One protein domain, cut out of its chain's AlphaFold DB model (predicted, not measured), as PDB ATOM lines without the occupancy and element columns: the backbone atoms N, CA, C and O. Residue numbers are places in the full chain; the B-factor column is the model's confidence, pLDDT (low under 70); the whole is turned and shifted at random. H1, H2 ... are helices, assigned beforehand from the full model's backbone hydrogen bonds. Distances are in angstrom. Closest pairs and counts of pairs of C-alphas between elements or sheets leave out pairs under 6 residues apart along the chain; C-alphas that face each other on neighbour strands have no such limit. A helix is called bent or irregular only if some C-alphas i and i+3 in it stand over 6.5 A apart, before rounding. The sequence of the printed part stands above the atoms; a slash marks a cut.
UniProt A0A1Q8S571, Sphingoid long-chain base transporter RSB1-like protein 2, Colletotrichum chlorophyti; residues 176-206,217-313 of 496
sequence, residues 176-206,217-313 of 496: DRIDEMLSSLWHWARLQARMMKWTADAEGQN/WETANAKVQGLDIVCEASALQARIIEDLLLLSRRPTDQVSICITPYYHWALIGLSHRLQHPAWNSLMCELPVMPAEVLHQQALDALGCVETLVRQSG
ATOM      1  N   ASP A 176      26.746  77.253 121.650       70.94
ATOM      2  CA  ASP A 176      26.359  78.090 120.509       70.94
ATOM      3  C   ASP A 176      27.403  79.186 120.265       70.94
ATOM      4  O   ASP A 176      27.777  79.468 119.130       70.94
ATOM      5  N   ARG A 177      27.947  79.755 121.345       72.62
ATOM      6  CA  ARG A 177      28.998  80.785 121.288       72.62
ATOM      7  C   ARG A 177      30.295  80.253 120.680       72.62
ATOM      8  O   ARG A 177      30.986  80.966 119.953       72.62
ATOM      9  N   ILE A 178      30.636  79.000 120.967       69.69
ATOM     10  CA  ILE A 178      31.810  78.339 120.387       69.69
ATOM     11  C   ILE A 178      31.573  78.015 118.915       69.69
ATOM     12  O   ILE A 178      32.474  78.217 118.101       69.69
ATOM     13  N   ASP A 179      30.376  77.552 118.562       73.56
ATOM     14  CA  ASP A 179      30.011  77.287 117.170       73.56
ATOM     15  C   ASP A 179      30.015  78.585 116.336       73.56
ATOM     16  O   ASP A 179      30.473  78.593 115.190       73.56
ATOM     17  N   GLU A 180      29.616  79.712 116.930       78.38
ATOM     18  CA  GLU A 180      29.730  81.048 116.338       78.38
ATOM     19  C   GLU A 180      31.181  81.482 116.135       78.38
ATOM     20  O   GLU A 180      31.545  81.878 115.025       78.38
ATOM     21  N   MET A 181      32.031  81.339 117.157       82.69
ATOM     22  CA  MET A 181      33.464  81.612 117.030       82.69
ATOM     23  C   MET A 181      34.085  80.769 115.914       82.69
ATOM     24  O   MET A 181      34.797  81.299 115.057       82.69
ATOM     25  N   LEU A 182      33.818  79.461 115.899       72.56
ATOM     26  CA  LEU A 182      34.325  78.545 114.877       72.56
ATOM     27  C   LEU A 182      33.857  78.950 113.481       72.56
ATOM     28  O   LEU A 182      34.656  78.945 112.546       72.56
ATOM     29  N   SER A 183      32.592  79.351 113.346       83.12
ATOM     30  CA  SER A 183      32.044  79.872 112.097       83.12
ATOM     31  C   SER A 183      32.790  81.129 111.652       83.12
ATOM     32  O   SER A 183      33.281  81.182 110.524       83.12
ATOM     33  N   SER A 184      32.956  82.123 112.524       84.00
ATOM     34  CA  SER A 184      33.668  83.367 112.209       84.00
ATOM     35  C   SER A 184      35.134  83.123 111.822       84.00
ATOM     36  O   SER A 184      35.606  83.677 110.829       84.00
ATOM     37  N   LEU A 185      35.843  82.231 112.525       81.25
ATOM     38  CA  LEU A 185      37.221  81.860 112.182       81.25
ATOM     39  C   LEU A 185      37.318  81.079 110.867       81.25
ATOM     40  O   LEU A 185      38.267  81.264 110.107       81.25
ATOM     41  N   TRP A 186      36.335  80.233 110.566       84.75
ATOM     42  CA  TRP A 186      36.265  79.529 109.288       84.75
ATOM     43  C   TRP A 186      36.097  80.509 108.119       84.75
ATOM     44  O   TRP A 186      36.801  80.402 107.112       84.75
ATOM     45  N   HIS A 187      35.212  81.504 108.272       85.94
ATOM     46  CA  HIS A 187      35.032  82.570 107.281       85.94
ATOM     47  C   HIS A 187      36.316  83.381 107.110       85.94
ATOM     48  O   HIS A 187      36.716  83.644 105.978       85.94
ATOM     49  N   TRP A 188      36.997  83.704 108.214       87.31
ATOM     50  CA  TRP A 188      38.297  84.363 108.175       87.31
ATOM     51  C   TRP A 188      39.327  83.558 107.374       87.31
ATOM     52  O   TRP A 188      39.901  84.089 106.428       87.31
ATOM     53  N   ALA A 189      39.511  82.268 107.673       84.69
ATOM     54  CA  ALA A 189      40.474  81.409 106.979       84.69
ATOM     55  C   ALA A 189      40.238  81.370 105.456       84.69
ATOM     56  O   ALA A 189      41.165  81.524 104.657       84.69
ATOM     57  N   ARG A 190      38.972  81.220 105.040       87.88
ATOM     58  CA  ARG A 190      38.579  81.239 103.623       87.88
ATOM     59  C   ARG A 190      38.866  82.592 102.977       87.88
ATOM     60  O   ARG A 190      39.407  82.647 101.871       87.88
ATOM     61  N   LEU A 191      38.476  83.669 103.650       89.12
ATOM     62  CA  LEU A 191      38.641  85.026 103.154       89.12
ATOM     63  C   LEU A 191      40.125  85.382 103.019       89.12
ATOM     64  O   LEU A 191      40.527  85.921 101.995       89.12
ATOM     65  N   GLN A 192      40.956  84.980 103.980       88.50
ATOM     66  CA  GLN A 192      42.406  85.143 103.939       88.50
ATOM     67  C   GLN A 192      43.031  84.438 102.727       88.50
ATOM     68  O   GLN A 192      43.845  85.041 102.026       88.50
ATOM     69  N   ALA A 193      42.636  83.195 102.435       85.88
ATOM     70  CA  ALA A 193      43.115  82.476 101.253       85.88
ATOM     71  C   ALA A 193      42.681  83.166  99.940       85.88
ATOM     72  O   ALA A 193      43.482  83.297  99.011       85.88
ATOM     73  N   ARG A 194      41.436  83.671  99.869       89.00
ATOM     74  CA  ARG A 194      40.939  84.461  98.722       89.00
ATOM     75  C   ARG A 194      41.706  85.770  98.548       89.00
ATOM     76  O   ARG A 194      42.095  86.085  97.428       89.00
ATOM     77  N   MET A 195      41.936  86.499  99.639       89.19
ATOM     78  CA  MET A 195      42.710  87.740  99.657       89.19
ATOM     79  C   MET A 195      44.120  87.506  99.121       89.19
ATOM     80  O   MET A 195      44.536  88.215  98.215       89.19
ATOM     81  N   MET A 196      44.815  86.475  99.614       87.00
ATOM     82  CA  MET A 196      46.173  86.130  99.172       87.00
ATOM     83  C   MET A 196      46.235  85.776  97.686       87.00
ATOM     84  O   MET A 196      47.127  86.240  96.973       87.00
ATOM     85  N   LYS A 197      45.276  84.974  97.211       87.81
ATOM     86  CA  LYS A 197      45.181  84.622  95.793       87.81
ATOM     87  C   LYS A 197      44.955  85.864  94.932       87.81
ATOM     88  O   LYS A 197      45.674  86.067  93.963       87.81
ATOM     89  N   TRP A 198      44.009  86.717  95.324       88.31
ATOM     90  CA  TRP A 198      43.711  87.946  94.596       88.31
ATOM     91  C   TRP A 198      44.905  88.907  94.574       88.31
ATOM     92  O   TRP A 198      45.223  89.443  93.519       88.31
ATOM     93  N   THR A 199      45.613  89.091  95.696       86.44
ATOM     94  CA  THR A 199      46.807  89.950  95.735       86.44
ATOM     95  C   THR A 199      47.925  89.419  94.840       86.44
ATOM     96  O   THR A 199      48.545  90.210  94.136       86.44
ATOM     97  N   ALA A 200      48.144  88.100  94.809       85.44
ATOM     98  CA  ALA A 200      49.143  87.483  93.937       85.44
ATOM     99  C   ALA A 200      48.777  87.629  92.448       85.44
ATOM    100  O   ALA A 200      49.630  87.969  91.626       85.44
ATOM    101  N   ASP A 201      47.500  87.430  92.105       82.56
ATOM    102  CA  ASP A 201      46.992  87.608  90.741       82.56
ATOM    103  C   ASP A 201      47.085  89.086  90.301       82.56
ATOM    104  O   ASP A 201      47.475  89.377  89.168       82.56
ATOM    105  N   ALA A 202      46.793  90.029  91.203       79.12
ATOM    106  CA  ALA A 202      46.864  91.467  90.946       79.12
ATOM    107  C   ALA A 202      48.301  91.969  90.702       79.12
ATOM    108  O   ALA A 202      48.510  92.825  89.838       79.12
ATOM    109  N   GLU A 203      49.289  91.433  91.426       76.19
ATOM    110  CA  GLU A 203      50.713  91.722  91.205       76.19
ATOM    111  C   GLU A 203      51.224  91.118  89.892       76.19
ATOM    112  O   GLU A 203      51.906  91.793  89.120       76.19
ATOM    113  N   GLY A 204      50.863  89.863  89.604       65.56
ATOM    114  CA  GLY A 204      51.303  89.158  88.398       65.56
ATOM    115  C   GLY A 204      50.724  89.726  87.099       65.56
ATOM    116  O   GLY A 204      51.370  89.660  86.054       65.56
ATOM    117  N   GLN A 205      49.523  90.309  87.147       61.03
ATOM    118  CA  GLN A 205      48.851  90.848  85.963       61.03
ATOM    119  C   GLN A 205      49.308  92.251  85.560       61.03
ATOM    120  O   GLN A 205      48.895  92.702  84.493       61.03
ATOM    121  N   ASN A 206      50.150  92.938  86.352       54.88
ATOM    122  CA  ASN A 206      50.497  94.347  86.132       54.88
ATOM    123  C   ASN A 206      49.240  95.133  85.713       54.88
ATOM    124  O   ASN A 206      49.149  95.660  84.605       54.88
ATOM    125  N   TRP A 217      37.913  93.514  80.092       60.00
ATOM    126  CA  TRP A 217      36.890  92.726  80.796       60.00
ATOM    127  C   TRP A 217      37.478  91.848  81.905       60.00
ATOM    128  O   TRP A 217      36.881  91.738  82.973       60.00
ATOM    129  N   GLU A 218      38.661  91.269  81.687       64.31
ATOM    130  CA  GLU A 218      39.383  90.492  82.704       64.31
ATOM    131  C   GLU A 218      39.791  91.377  83.891       64.31
ATOM    132  O   GLU A 218      39.564  91.013  85.045       64.31
ATOM    133  N   THR A 219      40.268  92.593  83.608       69.69
ATOM    134  CA  THR A 219      40.575  93.616  84.619       69.69
ATOM    135  C   THR A 219      39.323  94.059  85.381       69.69
ATOM    136  O   THR A 219      39.356  94.196  86.604       69.69
ATOM    137  N   ALA A 220      38.200  94.271  84.689       76.56
ATOM    138  CA  ALA A 220      36.934  94.627  85.328       76.56
ATOM    139  C   ALA A 220      36.428  93.500  86.244       76.56
ATOM    140  O   ALA A 220      36.038  93.764  87.380       76.56
ATOM    141  N   ASN A 221      36.498  92.246  85.793       81.56
ATOM    142  CA  ASN A 221      36.105  91.084  86.585       81.56
ATOM    143  C   ASN A 221      37.002  90.902  87.822       81.56
ATOM    144  O   ASN A 221      36.493  90.674  88.918       81.56
ATOM    145  N   ALA A 222      38.320  91.084  87.682       80.19
ATOM    146  CA  ALA A 222      39.255  91.054  88.807       80.19
ATOM    147  C   ALA A 222      38.953  92.155  89.840       80.19
ATOM    148  O   ALA A 222      38.992  91.900  91.044       80.19
ATOM    149  N   LYS A 223      38.583  93.363  89.392       82.94
ATOM    150  CA  LYS A 223      38.164  94.454  90.289       82.94
ATOM    151  C   LYS A 223      36.845  94.163  91.001       82.94
ATOM    152  O   LYS A 223      36.751  94.407  92.199       82.94
ATOM    153  N   VAL A 224      35.853  93.607  90.304       86.06
ATOM    154  CA  VAL A 224      34.578  93.190  90.918       86.06
ATOM    155  C   VAL A 224      34.814  92.116  91.981       86.06
ATOM    156  O   VAL A 224      34.277  92.222  93.078       86.06
ATOM    157  N   GLN A 225      35.673  91.133  91.701       86.00
ATOM    158  CA  GLN A 225      36.064  90.119  92.685       86.00
ATOM    159  C   GLN A 225      36.794  90.719  93.893       86.00
ATOM    160  O   GLN A 225      36.563  90.288  95.019       86.00
ATOM    161  N   GLY A 226      37.651  91.720  93.676       86.00
ATOM    162  CA  GLY A 226      38.319  92.438  94.762       86.00
ATOM    163  C   GLY A 226      37.331  93.204  95.645       86.00
ATOM    164  O   GLY A 226      37.413  93.117  96.867       86.00
ATOM    165  N   LEU A 227      36.356  93.895  95.045       86.38
ATOM    166  CA  LEU A 227      35.298  94.600  95.779       86.38
ATOM    167  C   LEU A 227      34.418  93.642  96.591       86.38
ATOM    168  O   LEU A 227      34.122  93.932  97.745       86.38
ATOM    169  N   ASP A 228      34.059  92.485  96.028       88.31
ATOM    170  CA  ASP A 228      33.320  91.432  96.736       88.31
ATOM    171  C   ASP A 228      34.078  90.950  97.988       88.31
ATOM    172  O   ASP A 228      33.523  90.906  99.084       88.31
ATOM    173  N   ILE A 229      35.389  90.707  97.859       88.62
ATOM    174  CA  ILE A 229      36.258  90.334  98.988       88.62
ATOM    175  C   ILE A 229      36.288  91.433 100.062       88.62
ATOM    176  O   ILE A 229      36.231  91.125 101.253       88.62
ATOM    177  N   VAL A 230      36.363  92.709  99.672       88.88
ATOM    178  CA  VAL A 230      36.352  93.841 100.617       88.88
ATOM    179  C   VAL A 230      34.996  93.965 101.326       88.88
ATOM    180  O   VAL A 230      34.956  94.211 102.534       88.88
ATOM    181  N   CYS A 231      33.883  93.756 100.622       86.81
ATOM    182  CA  CYS A 231      32.548  93.744 101.222       86.81
ATOM    183  C   CYS A 231      32.387  92.601 102.234       86.81
ATOM    184  O   CYS A 231      31.911  92.835 103.348       86.81
ATOM    185  N   GLU A 232      32.830  91.389 101.888       87.44
ATOM    186  CA  GLU A 232      32.841  90.246 102.809       87.44
ATOM    187  C   GLU A 232      33.721  90.511 104.040       87.44
ATOM    188  O   GLU A 232      33.322  90.197 105.163       87.44
ATOM    189  N   ALA A 233      34.891  91.134 103.855       87.62
ATOM    190  CA  ALA A 233      35.790  91.501 104.947       87.62
ATOM    191  C   ALA A 233      35.149  92.489 105.923       87.62
ATOM    192  O   ALA A 233      35.186  92.262 107.132       87.62
ATOM    193  N   SER A 234      34.514  93.541 105.402       87.75
ATOM    194  CA  SER A 234      33.787  94.529 106.207       87.75
ATOM    195  C   SER A 234      32.648  93.885 107.001       87.75
ATOM    196  O   SER A 234      32.481  94.164 108.189       87.75
ATOM    197  N   ALA A 235      31.881  92.987 106.372       87.00
ATOM    198  CA  ALA A 235      30.790  92.277 107.036       87.00
ATOM    199  C   ALA A 235      31.299  91.362 108.163       87.00
ATOM    200  O   ALA A 235      30.705  91.315 109.243       87.00
ATOM    201  N   LEU A 236      32.421  90.669 107.938       87.56
ATOM    202  CA  LEU A 236      33.049  89.821 108.948       87.56
ATOM    203  C   LEU A 236      33.607  90.643 110.118       87.56
ATOM    204  O   LEU A 236      33.382  90.278 111.270       87.56
ATOM    205  N   GLN A 237      34.284  91.767 109.850       89.56
ATOM    206  CA  GLN A 237      34.774  92.665 110.902       89.56
ATOM    207  C   GLN A 237      33.627  93.218 111.754       89.56
ATOM    208  O   GLN A 237      33.718  93.183 112.978       89.56
ATOM    209  N   ALA A 238      32.537  93.676 111.128       86.81
ATOM    210  CA  ALA A 238      31.373  94.197 111.842       86.81
ATOM    211  C   ALA A 238      30.767  93.152 112.791       86.81
ATOM    212  O   ALA A 238      30.489  93.466 113.948       86.81
ATOM    213  N   ARG A 239      30.639  91.899 112.334       84.62
ATOM    214  CA  ARG A 239      30.173  90.790 113.174       84.62
ATOM    215  C   ARG A 239      31.120  90.518 114.340       84.62
ATOM    216  O   ARG A 239      30.667  90.424 115.472       84.62
ATOM    217  N   ILE A 240      32.424  90.403 114.081       87.12
ATOM    218  CA  ILE A 240      33.395  90.116 115.144       87.12
ATOM    219  C   ILE A 240      33.380  91.227 116.206       87.12
ATOM    220  O   ILE A 240      33.478  90.943 117.397       87.12
ATOM    221  N   ILE A 241      33.219  92.489 115.795       86.75
ATOM    222  CA  ILE A 241      33.084  93.620 116.721       86.75
ATOM    223  C   ILE A 241      31.795  93.500 117.547       86.75
ATOM    224  O   ILE A 241      31.836  93.711 118.757       86.75
ATOM    225  N   GLU A 242      30.668  93.139 116.931       85.19
ATOM    226  CA  GLU A 242      29.410  92.884 117.644       85.19
ATOM    227  C   GLU A 242      29.571  91.767 118.690       85.19
ATOM    228  O   GLU A 242      29.208  91.953 119.856       85.19
ATOM    229  N   ASP A 243      30.205  90.655 118.314       83.06
ATOM    230  CA  ASP A 243      30.469  89.527 119.210       83.06
ATOM    231  C   ASP A 243      31.396  89.935 120.366       83.06
ATOM    232  O   ASP A 243      31.117  89.629 121.526       83.06
ATOM    233  N   LEU A 244      32.461  90.698 120.096       84.75
ATOM    234  CA  LEU A 244      33.352  91.238 121.130       84.75
ATOM    235  C   LEU A 244      32.616  92.165 122.110       84.75
ATOM    236  O   LEU A 244      32.857  92.097 123.317       84.75
ATOM    237  N   LEU A 245      31.690  92.999 121.628       84.44
ATOM    238  CA  LEU A 245      30.865  93.855 122.488       84.44
ATOM    239  C   LEU A 245      29.930  93.035 123.385       84.44
ATOM    240  O   LEU A 245      29.702  93.412 124.538       84.44
ATOM    241  N   LEU A 246      29.403  91.913 122.889       81.44
ATOM    242  CA  LEU A 246      28.594  90.989 123.684       81.44
ATOM    243  C   LEU A 246      29.438  90.251 124.729       81.44
ATOM    244  O   LEU A 246      29.024  90.153 125.886       81.44
ATOM    245  N   LEU A 247      30.637  89.792 124.360       78.31
ATOM    246  CA  LEU A 247      31.576  89.124 125.267       78.31
ATOM    247  C   LEU A 247      32.094  90.063 126.367       78.31
ATOM    248  O   LEU A 247      32.202  89.654 127.523       78.31
ATOM    249  N   SER A 248      32.318  91.340 126.044       76.94
ATOM    250  CA  SER A 248      32.744  92.378 126.995       76.94
ATOM    251  C   SER A 248      31.742  92.594 128.142       76.94
ATOM    252  O   SER A 248      32.125  92.963 129.253       76.94
ATOM    253  N   ARG A 249      30.454  92.272 127.940       78.12
ATOM    254  CA  ARG A 249      29.435  92.319 129.008       78.12
ATOM    255  C   ARG A 249      29.625  91.235 130.080       78.12
ATOM    256  O   ARG A 249      29.004  91.333 131.137       78.12
ATOM    257  N   ARG A 250      30.441  90.203 129.826       67.69
ATOM    258  CA  ARG A 250      30.710  89.069 130.734       67.69
ATOM    259  C   ARG A 250      32.224  88.792 130.832       67.69
ATOM    260  O   ARG A 250      32.678  87.748 130.359       67.69
ATOM    261  N   PRO A 251      33.011  89.690 131.454       61.47
ATOM    262  CA  PRO A 251      34.478  89.625 131.426       61.47
ATOM    263  C   PRO A 251      35.076  88.488 132.270       61.47
ATOM    264  O   PRO A 251      36.231  88.127 132.080       61.47
ATOM    265  N   THR A 252      34.316  87.921 133.210       63.12
ATOM    266  CA  THR A 252      34.785  86.860 134.122       63.12
ATOM    267  C   THR A 252      34.400  85.452 133.679       63.12
ATOM    268  O   THR A 252      34.742  84.489 134.357       63.12
ATOM    269  N   ASP A 253      33.662  85.324 132.577       70.81
ATOM    270  CA  ASP A 253      33.226  84.035 132.057       70.81
ATOM    271  C   ASP A 253      34.361  83.330 131.291       70.81
ATOM    272  O   ASP A 253      35.004  83.917 130.420       70.81
ATOM    273  N   GLN A 254      34.603  82.055 131.604       65.56
ATOM    274  CA  GLN A 254      35.732  81.288 131.068       65.56
ATOM    275  C   GLN A 254      35.639  81.120 129.545       65.56
ATOM    276  O   GLN A 254      36.653  81.179 128.844       65.56
ATOM    277  N   VAL A 255      34.422  80.958 129.019       68.19
ATOM    278  CA  VAL A 255      34.173  80.836 127.577       68.19
ATOM    279  C   VAL A 255      34.424  82.175 126.879       68.19
ATOM    280  O   VAL A 255      35.093  82.203 125.846       68.19
ATOM    281  N   SER A 256      34.011  83.300 127.479       73.88
ATOM    282  CA  SER A 256      34.351  84.640 126.971       73.88
ATOM    283  C   SER A 256      35.857  84.869 126.886       73.88
ATOM    284  O   SER A 256      36.347  85.329 125.855       73.88
ATOM    285  N   ILE A 257      36.597  84.516 127.941       69.69
ATOM    286  CA  ILE A 257      38.057  84.684 128.001       69.69
ATOM    287  C   ILE A 257      38.743  83.805 126.945       69.69
ATOM    288  O   ILE A 257      39.722  84.225 126.334       69.69
ATOM    289  N   CYS A 258      38.207  82.611 126.682       69.12
ATOM    290  CA  CYS A 258      38.742  81.707 125.669       69.12
ATOM    291  C   CYS A 258      38.493  82.179 124.234       69.12
ATOM    292  O   CYS A 258      39.361  82.000 123.385       69.12
ATOM    293  N   ILE A 259      37.330  82.761 123.946       75.75
ATOM    294  CA  ILE A 259      36.937  83.145 122.582       75.75
ATOM    295  C   ILE A 259      37.585  84.473 122.155       75.75
ATOM    296  O   ILE A 259      38.050  84.610 121.022       75.75
ATOM    297  N   THR A 260      37.654  85.440 123.072       79.75
ATOM    298  CA  THR A 260      38.089  86.827 122.812       79.75
ATOM    299  C   THR A 260      39.435  86.957 122.066       79.75
ATOM    300  O   THR A 260      39.489  87.707 121.085       79.75
ATOM    301  N   PRO A 261      40.508  86.211 122.410       77.62
ATOM    302  CA  PRO A 261      41.782  86.280 121.687       77.62
ATOM    303  C   PRO A 261      41.672  85.957 120.195       77.62
ATOM    304  O   PRO A 261      42.341  86.582 119.373       77.62
ATOM    305  N   TYR A 262      40.822  84.994 119.829       77.94
ATOM    306  CA  TYR A 262      40.665  84.568 118.440       77.94
ATOM    307  C   TYR A 262      39.972  85.636 117.591       77.94
ATOM    308  O   TYR A 262      40.325  85.823 116.427       77.94
ATOM    309  N   TYR A 263      39.034  86.375 118.181       84.69
ATOM    310  CA  TYR A 263      38.380  87.502 117.525       84.69
ATOM    311  C   TYR A 263      39.327  88.675 117.297       84.69
ATOM    312  O   TYR A 263      39.399  89.186 116.178       84.69
ATOM    313  N   HIS A 264      40.126  89.044 118.300       82.88
ATOM    314  CA  HIS A 264      41.170  90.049 118.110       82.88
ATOM    315  C   HIS A 264      42.189  89.619 117.048       82.88
ATOM    316  O   HIS A 264      42.546  90.414 116.178       82.88
ATOM    317  N   TRP A 265      42.610  88.350 117.055       81.12
ATOM    318  CA  TRP A 265      43.524  87.818 116.045       81.12
ATOM    319  C   TRP A 265      42.950  87.905 114.625       81.12
ATOM    320  O   TRP A 265      43.645  88.362 113.716       81.12
ATOM    321  N   ALA A 266      41.680  87.536 114.433       83.50
ATOM    322  CA  ALA A 266      41.006  87.643 113.142       83.50
ATOM    323  C   ALA A 266      40.892  89.104 112.668       83.50
ATOM    324  O   ALA A 266      41.187  89.394 111.509       83.50
ATOM    325  N   LEU A 267      40.543  90.043 113.558       87.12
ATOM    326  CA  LEU A 267      40.472  91.476 113.242       87.12
ATOM    327  C   LEU A 267      41.833  92.051 112.822       87.12
ATOM    328  O   LEU A 267      41.930  92.736 111.798       87.12
ATOM    329  N   ILE A 268      42.888  91.749 113.585       83.69
ATOM    330  CA  ILE A 268      44.265  92.165 113.278       83.69
ATOM    331  C   ILE A 268      44.702  91.575 111.936       83.69
ATOM    332  O   ILE A 268      45.222  92.297 111.083       83.69
ATOM    333  N   GLY A 269      44.448  90.281 111.726       82.38
ATOM    334  CA  GLY A 269      44.765  89.579 110.487       82.38
ATOM    335  C   GLY A 269      44.084  90.205 109.270       82.38
ATOM    336  O   GLY A 269      44.759  90.485 108.278       82.38
ATOM    337  N   LEU A 270      42.779  90.482 109.353       87.88
ATOM    338  CA  LEU A 270      41.996  91.126 108.290       87.88
ATOM    339  C   LEU A 270      42.574  92.490 107.914       87.88
ATOM    340  O   LEU A 270      42.868  92.747 106.747       87.88
ATOM    341  N   SER A 271      42.781  93.344 108.916       87.06
ATOM    342  CA  SER A 271      43.295  94.698 108.711       87.06
ATOM    343  C   SER A 271      44.712  94.683 108.127       87.06
ATOM    344  O   SER A 271      44.987  95.391 107.159       87.06
ATOM    345  N   HIS A 272      45.593  93.805 108.619       85.56
ATOM    346  CA  HIS A 272      46.949  93.658 108.089       85.56
ATOM    347  C   HIS A 272      46.966  93.167 106.630       85.56
ATOM    348  O   HIS A 272      47.796  93.606 105.837       85.56
ATOM    349  N   ARG A 273      46.056  92.266 106.227       85.75
ATOM    350  CA  ARG A 273      45.977  91.798 104.826       85.75
ATOM    351  C   ARG A 273      45.470  92.873 103.869       85.75
ATOM    352  O   ARG A 273      45.912  92.916 102.721       85.75
ATOM    353  N   LEU A 274      44.588  93.749 104.339       86.88
ATOM    354  CA  LEU A 274      44.047  94.862 103.556       86.88
ATOM    355  C   LEU A 274      45.021  96.043 103.418       86.88
ATOM    356  O   LEU A 274      44.855  96.852 102.513       86.88
ATOM    357  N   GLN A 275      46.077  96.114 104.235       86.69
ATOM    358  CA  GLN A 275      47.156  97.106 104.084       86.69
ATOM    359  C   GLN A 275      48.048  96.869 102.852       86.69
ATOM    360  O   GLN A 275      48.881  97.712 102.520       86.69
ATOM    361  N   HIS A 276      47.901  95.733 102.164       85.44
ATOM    362  CA  HIS A 276      48.702  95.413 100.989       85.44
ATOM    363  C   HIS A 276      48.459  96.414  99.834       85.44
ATOM    364  O   HIS A 276      47.304  96.667  99.482       85.44
ATOM    365  N   PRO A 277      49.507  96.947  99.170       82.81
ATOM    366  CA  PRO A 277      49.362  98.023  98.180       82.81
ATOM    367  C   PRO A 277      48.504  97.645  96.963       82.81
ATOM    368  O   PRO A 277      47.920  98.527  96.333       82.81
ATOM    369  N   ALA A 278      48.374  96.351  96.648       82.81
ATOM    370  CA  ALA A 278      47.532  95.861  95.550       82.81
ATOM    371  C   ALA A 278      46.053  96.284  95.675       82.81
ATOM    372  O   ALA A 278      45.399  96.534  94.660       82.81
ATOM    373  N   TRP A 279      45.530  96.427  96.899       84.12
ATOM    374  CA  TRP A 279      44.138  96.826  97.147       84.12
ATOM    375  C   TRP A 279      43.841  98.270  96.726       84.12
ATOM    376  O   TRP A 279      42.708  98.578  96.362       84.12
ATOM    377  N   ASN A 280      44.860  99.135  96.651       82.69
ATOM    378  CA  ASN A 280      44.706 100.516  96.181       82.69
ATOM    379  C   ASN A 280      44.239 100.589  94.716       82.69
ATOM    380  O   ASN A 280      43.681 101.599  94.288       82.69
ATOM    381  N   SER A 281      44.410  99.511  93.940       78.44
ATOM    382  CA  SER A 281      43.919  99.416  92.558       78.44
ATOM    383  C   SER A 281      42.385  99.446  92.439       78.44
ATOM    384  O   SER A 281      41.858  99.763  91.364       78.44
ATOM    385  N   LEU A 282      41.672  99.141  93.531       79.62
ATOM    386  CA  LEU A 282      40.211  99.151  93.604       79.62
ATOM    387  C   LEU A 282      39.619 100.554  93.790       79.62
ATOM    388  O   LEU A 282      38.433 100.729  93.526       79.62
ATOM    389  N   MET A 283      40.425 101.552  94.183       76.50
ATOM    390  CA  MET A 283      39.982 102.941  94.403       76.50
ATOM    391  C   MET A 283      38.786 103.058  95.371       76.50
ATOM    392  O   MET A 283      37.950 103.949  95.225       76.50
ATOM    393  N   CYS A 284      38.683 102.149  96.344       79.62
ATOM    394  CA  CYS A 284      37.648 102.139  97.374       79.62
ATOM    395  C   CYS A 284      38.253 102.390  98.761       79.62
ATOM    396  O   CYS A 284      39.430 102.108  98.990       79.62
ATOM    397  N   GLU A 285      37.440 102.881  99.697       81.00
ATOM    398  CA  GLU A 285      37.838 102.936 101.104       81.00
ATOM    399  C   GLU A 285      37.989 101.507 101.641       81.00
ATOM    400  O   GLU A 285      37.081 100.683 101.529       81.00
ATOM    401  N   LEU A 286      39.169 101.199 102.180       84.94
ATOM    402  CA  LEU A 286      39.475  99.889 102.742       84.94
ATOM    403  C   LEU A 286      39.189  99.914 104.248       84.94
ATOM    404  O   LEU A 286      39.583 100.877 104.913       84.94
ATOM    405  N   PRO A 287      38.566  98.868 104.820       83.19
ATOM    406  CA  PRO A 287      38.231  98.813 106.240       83.19
ATOM    407  C   PRO A 287      39.472  98.421 107.072       83.19
ATOM    408  O   PRO A 287      39.564  97.360 107.695       83.19
ATOM    409  N   VAL A 288      40.487  99.282 107.021       84.81
ATOM    410  CA  VAL A 288      41.765  99.125 107.716       84.81
ATOM    411  C   VAL A 288      41.686  99.862 109.044       84.81
ATOM    412  O   VAL A 288      41.405 101.058 109.100       84.81
ATOM    413  N   MET A 289      41.961  99.147 110.131       84.75
ATOM    414  CA  MET A 289      42.069  99.760 111.451       84.75
ATOM    415  C   MET A 289      43.362 100.586 111.554       84.75
ATOM    416  O   MET A 289      44.406 100.132 111.072       84.75
ATOM    417  N   PRO A 290      43.334 101.760 112.215       85.88
ATOM    418  CA  PRO A 290      44.536 102.540 112.498       85.88
ATOM    419  C   PRO A 290      45.587 101.724 113.261       85.88
ATOM    420  O   PRO A 290      45.244 100.837 114.045       85.88
ATOM    421  N   ALA A 291      46.870 102.061 113.088       78.88
ATOM    422  CA  ALA A 291      47.980 101.364 113.749       78.88
ATOM    423  C   ALA A 291      47.857 101.356 115.287       78.88
ATOM    424  O   ALA A 291      48.185 100.359 115.926       78.88
ATOM    425  N   GLU A 292      47.322 102.431 115.868       82.69
ATOM    426  CA  GLU A 292      47.052 102.539 117.308       82.69
ATOM    427  C   GLU A 292      46.002 101.520 117.772       82.69
ATOM    428  O   GLU A 292      46.206 100.816 118.760       82.69
ATOM    429  N   VAL A 293      44.905 101.383 117.020       83.56
ATOM    430  CA  VAL A 293      43.831 100.426 117.323       83.56
ATOM    431  C   VAL A 293      44.327  98.994 117.142       83.56
ATOM    432  O   VAL A 293      44.060  98.149 117.986       83.56
ATOM    433  N   LEU A 294      45.107  98.719 116.092       79.00
ATOM    434  CA  LEU A 294      45.758  97.420 115.883       79.00
ATOM    435  C   LEU A 294      46.640  97.020 117.071       79.00
ATOM    436  O   LEU A 294      46.568  95.883 117.535       79.00
ATOM    437  N   HIS A 295      47.451  97.956 117.566       77.25
ATOM    438  CA  HIS A 295      48.299  97.725 118.729       77.25
ATOM    439  C   HIS A 295      47.465  97.445 119.984       77.25
ATOM    440  O   HIS A 295      47.733  96.471 120.684       77.25
ATOM    441  N   GLN A 296      46.413  98.233 120.219       82.50
ATOM    442  CA  GLN A 296      45.515  98.025 121.353       82.50
ATOM    443  C   GLN A 296      44.829  96.652 121.296       82.50
ATOM    444  O   GLN A 296      44.849  95.919 122.276       82.50
ATOM    445  N   GLN A 297      44.304  96.255 120.135       76.75
ATOM    446  CA  GLN A 297      43.685  94.939 119.944       76.75
ATOM    447  C   GLN A 297      44.679  93.794 120.193       76.75
ATOM    448  O   GLN A 297      44.302  92.751 120.723       76.75
ATOM    449  N   ALA A 298      45.953  93.976 119.829       71.75
ATOM    450  CA  ALA A 298      46.995  92.985 120.089       71.75
ATOM    451  C   ALA A 298      47.299  92.855 121.589       71.75
ATOM    452  O   ALA A 298      47.465  91.741 122.086       71.75
ATOM    453  N   LEU A 299      47.337  93.979 122.311       77.69
ATOM    454  CA  LEU A 299      47.506  93.992 123.765       77.69
ATOM    455  C   LEU A 299      46.307  93.361 124.483       77.69
ATOM    456  O   LEU A 299      46.507  92.544 125.378       77.69
ATOM    457  N   ASP A 300      45.081  93.671 124.057       77.12
ATOM    458  CA  ASP A 300      43.856  93.106 124.637       77.12
ATOM    459  C   ASP A 300      43.791  91.581 124.428       77.12
ATOM    460  O   ASP A 300      43.473  90.827 125.354       77.12
ATOM    461  N   ALA A 301      44.182  91.099 123.240       69.31
ATOM    462  CA  ALA A 301      44.317  89.670 122.961       69.31
ATOM    463  C   ALA A 301      45.341  89.005 123.887       69.31
ATOM    464  O   ALA A 301      45.068  87.948 124.459       69.31
ATOM    465  N   LEU A 302      46.509  89.632 124.051       70.94
ATOM    466  CA  LEU A 302      47.586  89.125 124.895       70.94
ATOM    467  C   LEU A 302      47.169  89.081 126.371       70.94
ATOM    468  O   LEU A 302      47.402  88.070 127.027       70.94
ATOM    469  N   GLY A 303      46.474  90.110 126.863       72.19
ATOM    470  CA  GLY A 303      45.927  90.146 128.221       72.19
ATOM    471  C   GLY A 303      44.854  89.078 128.469       72.19
ATOM    472  O   GLY A 303      44.811  88.466 129.540       72.19
ATOM    473  N   CYS A 304      44.018  88.775 127.470       68.31
ATOM    474  CA  CYS A 304      43.056  87.672 127.557       68.31
ATOM    475  C   CYS A 304      43.754  86.305 127.592       68.31
ATOM    476  O   CYS A 304      43.386  85.451 128.398       68.31
ATOM    477  N   VAL A 305      44.788  86.102 126.766       63.91
ATOM    478  CA  VAL A 305      45.609  84.879 126.795       63.91
ATOM    479  C   VAL A 305      46.322  84.740 128.136       63.91
ATOM    480  O   VAL A 305      46.306  83.659 128.716       63.91
ATOM    481  N   GLU A 306      46.886  85.820 128.675       65.00
ATOM    482  CA  GLU A 306      47.503  85.836 130.003       65.00
ATOM    483  C   GLU A 306      46.497  85.423 131.087       65.00
ATOM    484  O   GLU A 306      46.790  84.569 131.925       65.00
ATOM    485  N   THR A 307      45.275  85.956 131.023       68.19
ATOM    486  CA  THR A 307      44.189  85.606 131.948       68.19
ATOM    487  C   THR A 307      43.771  84.140 131.808       68.19
ATOM    488  O   THR A 307      43.608  83.452 132.816       68.19
ATOM    489  N   LEU A 308      43.654  83.627 130.579       61.72
ATOM    490  CA  LEU A 308      43.353  82.221 130.304       61.72
ATOM    491  C   LEU A 308      44.439  81.299 130.865       61.72
ATOM    492  O   LEU A 308      44.131  80.305 131.522       61.72
ATOM    493  N   VAL A 309      45.707  81.636 130.635       54.41
ATOM    494  CA  VAL A 309      46.861  80.882 131.138       54.41
ATOM    495  C   VAL A 309      46.860  80.868 132.666       54.41
ATOM    496  O   VAL A 309      46.990  79.800 133.264       54.41
ATOM    497  N   ARG A 310      46.606  82.022 133.294       57.28
ATOM    498  CA  ARG A 310      46.520  82.184 134.753       57.28
ATOM    499  C   ARG A 310      45.344  81.430 135.380       57.28
ATOM    500  O   ARG A 310      45.450  80.934 136.493       57.28
ATOM    501  N   GLN A 311      44.214  81.315 134.684       58.00
ATOM    502  CA  GLN A 311      43.051  80.554 135.162       58.00
ATOM    503  C   GLN A 311      43.159  79.046 134.898       58.00
ATOM    504  O   GLN A 311      42.524  78.252 135.590       58.00
ATOM    505  N   SER A 312      43.970  78.624 133.923       51.66
ATOM    506  CA  SER A 312      44.110  77.213 133.529       51.66
ATOM    507  C   SER A 312      44.872  76.348 134.547       51.66
ATOM    508  O   SER A 312      45.070  75.156 134.295       51.66
ATOM    509  N   GLY A 313      45.323  76.921 135.674       48.53
ATOM    510  CA  GLY A 313      46.204  76.256 136.646       48.53
ATOM    511  C   GLY A 313      47.540  75.824 136.033       48.53
ATOM    512  O   GLY A 313      48.228  74.964 136.575       48.53
TER     513      GLY A 313
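What this domain is: This is residues 176 to 206 and 217 to 313 of the 496 residues of the protein "Sphingoid long-chain base transporter RSB1-like protein 2" of Colletotrichum chlorophyti (UniProt A0A1Q8S571). Three long helices, H1, H2 and H3, form an elongated up-and-down bundle, each running against the one before it. H5 folds back along H3, and short H4 lies across H1 and H2, near the end of H1 and the beginning of H2. The printed part has 128 residues with five named helices, H1 to H5 in chain order, and no named strand: all helix. It is only just compact, close to loose, with a radius of gyration of the C-alphas of 16.5 A and spans of 57 by 30 by 22 A.

Where its parts are: Find C-alpha 217 at (36.890, 92.726, 80.796); from there H2, residues 217 to 248, runs 46.4 A. H1, residues 176 to 204, begins at C-alpha 176, (26.359, 78.090, 120.509), and runs 42.1 A. H3, residues 254 to 274, spans 31.8 A and is irregular, but only just: C-alphas 258 and 261 are 6.8 A apart. H4 is residues 277 to 282, 10.3 A. H5, residues 291 to 311, runs 30.3 A to C-alpha 311 at (43.051, 80.554, 135.162).

How they stand to each other: H2 touches H1, closest at C-alphas Ile 229 and Met 195, 7.0 A, at a shallow tilt of 28 degrees, opposite ways. H2, with residues 233 to 248 alone, touches H3 in a hairpin, closest at C-alphas Leu 247 and Ser 256, 5.5 A. H1 and H3 touch, closest at C-alphas Trp 188 and Ala 266, 6.5 A, and run the same way. H4 touches H1 at residues 199 to 203 alone, about perpendicular at 90 degrees; the closest C-alphas are Thr 199 and Ala 278, 6.0 A. It touches H2 at residues 223 to 227 alone, closest at C-alphas Lys 223 and Leu 282, 6.1 A. H5 touches H3, closest at C-alphas Ala 301 and Pro 261, 4.4 A, opposite ways at 27 degrees, and is apart from H1 and H2. In H1, H2 and H5 every O i to N i+4 pair is within hydrogen-bond range; H3 has 15 of 17, H4 0 of 2 but 3 of 3 O i to N i+3.

The domain as a whole: The farthest C-alphas, Trp 217 and Gly 313, are 59.0 A apart. Residues 207 to 216 are not printed; C-alphas 206 and 217 stand 14.7 A apart across the cut. Of the links printed whole, none is long. Mean pLDDT of the printed part is 78.8; look for low values at residues 304 to 313, among others.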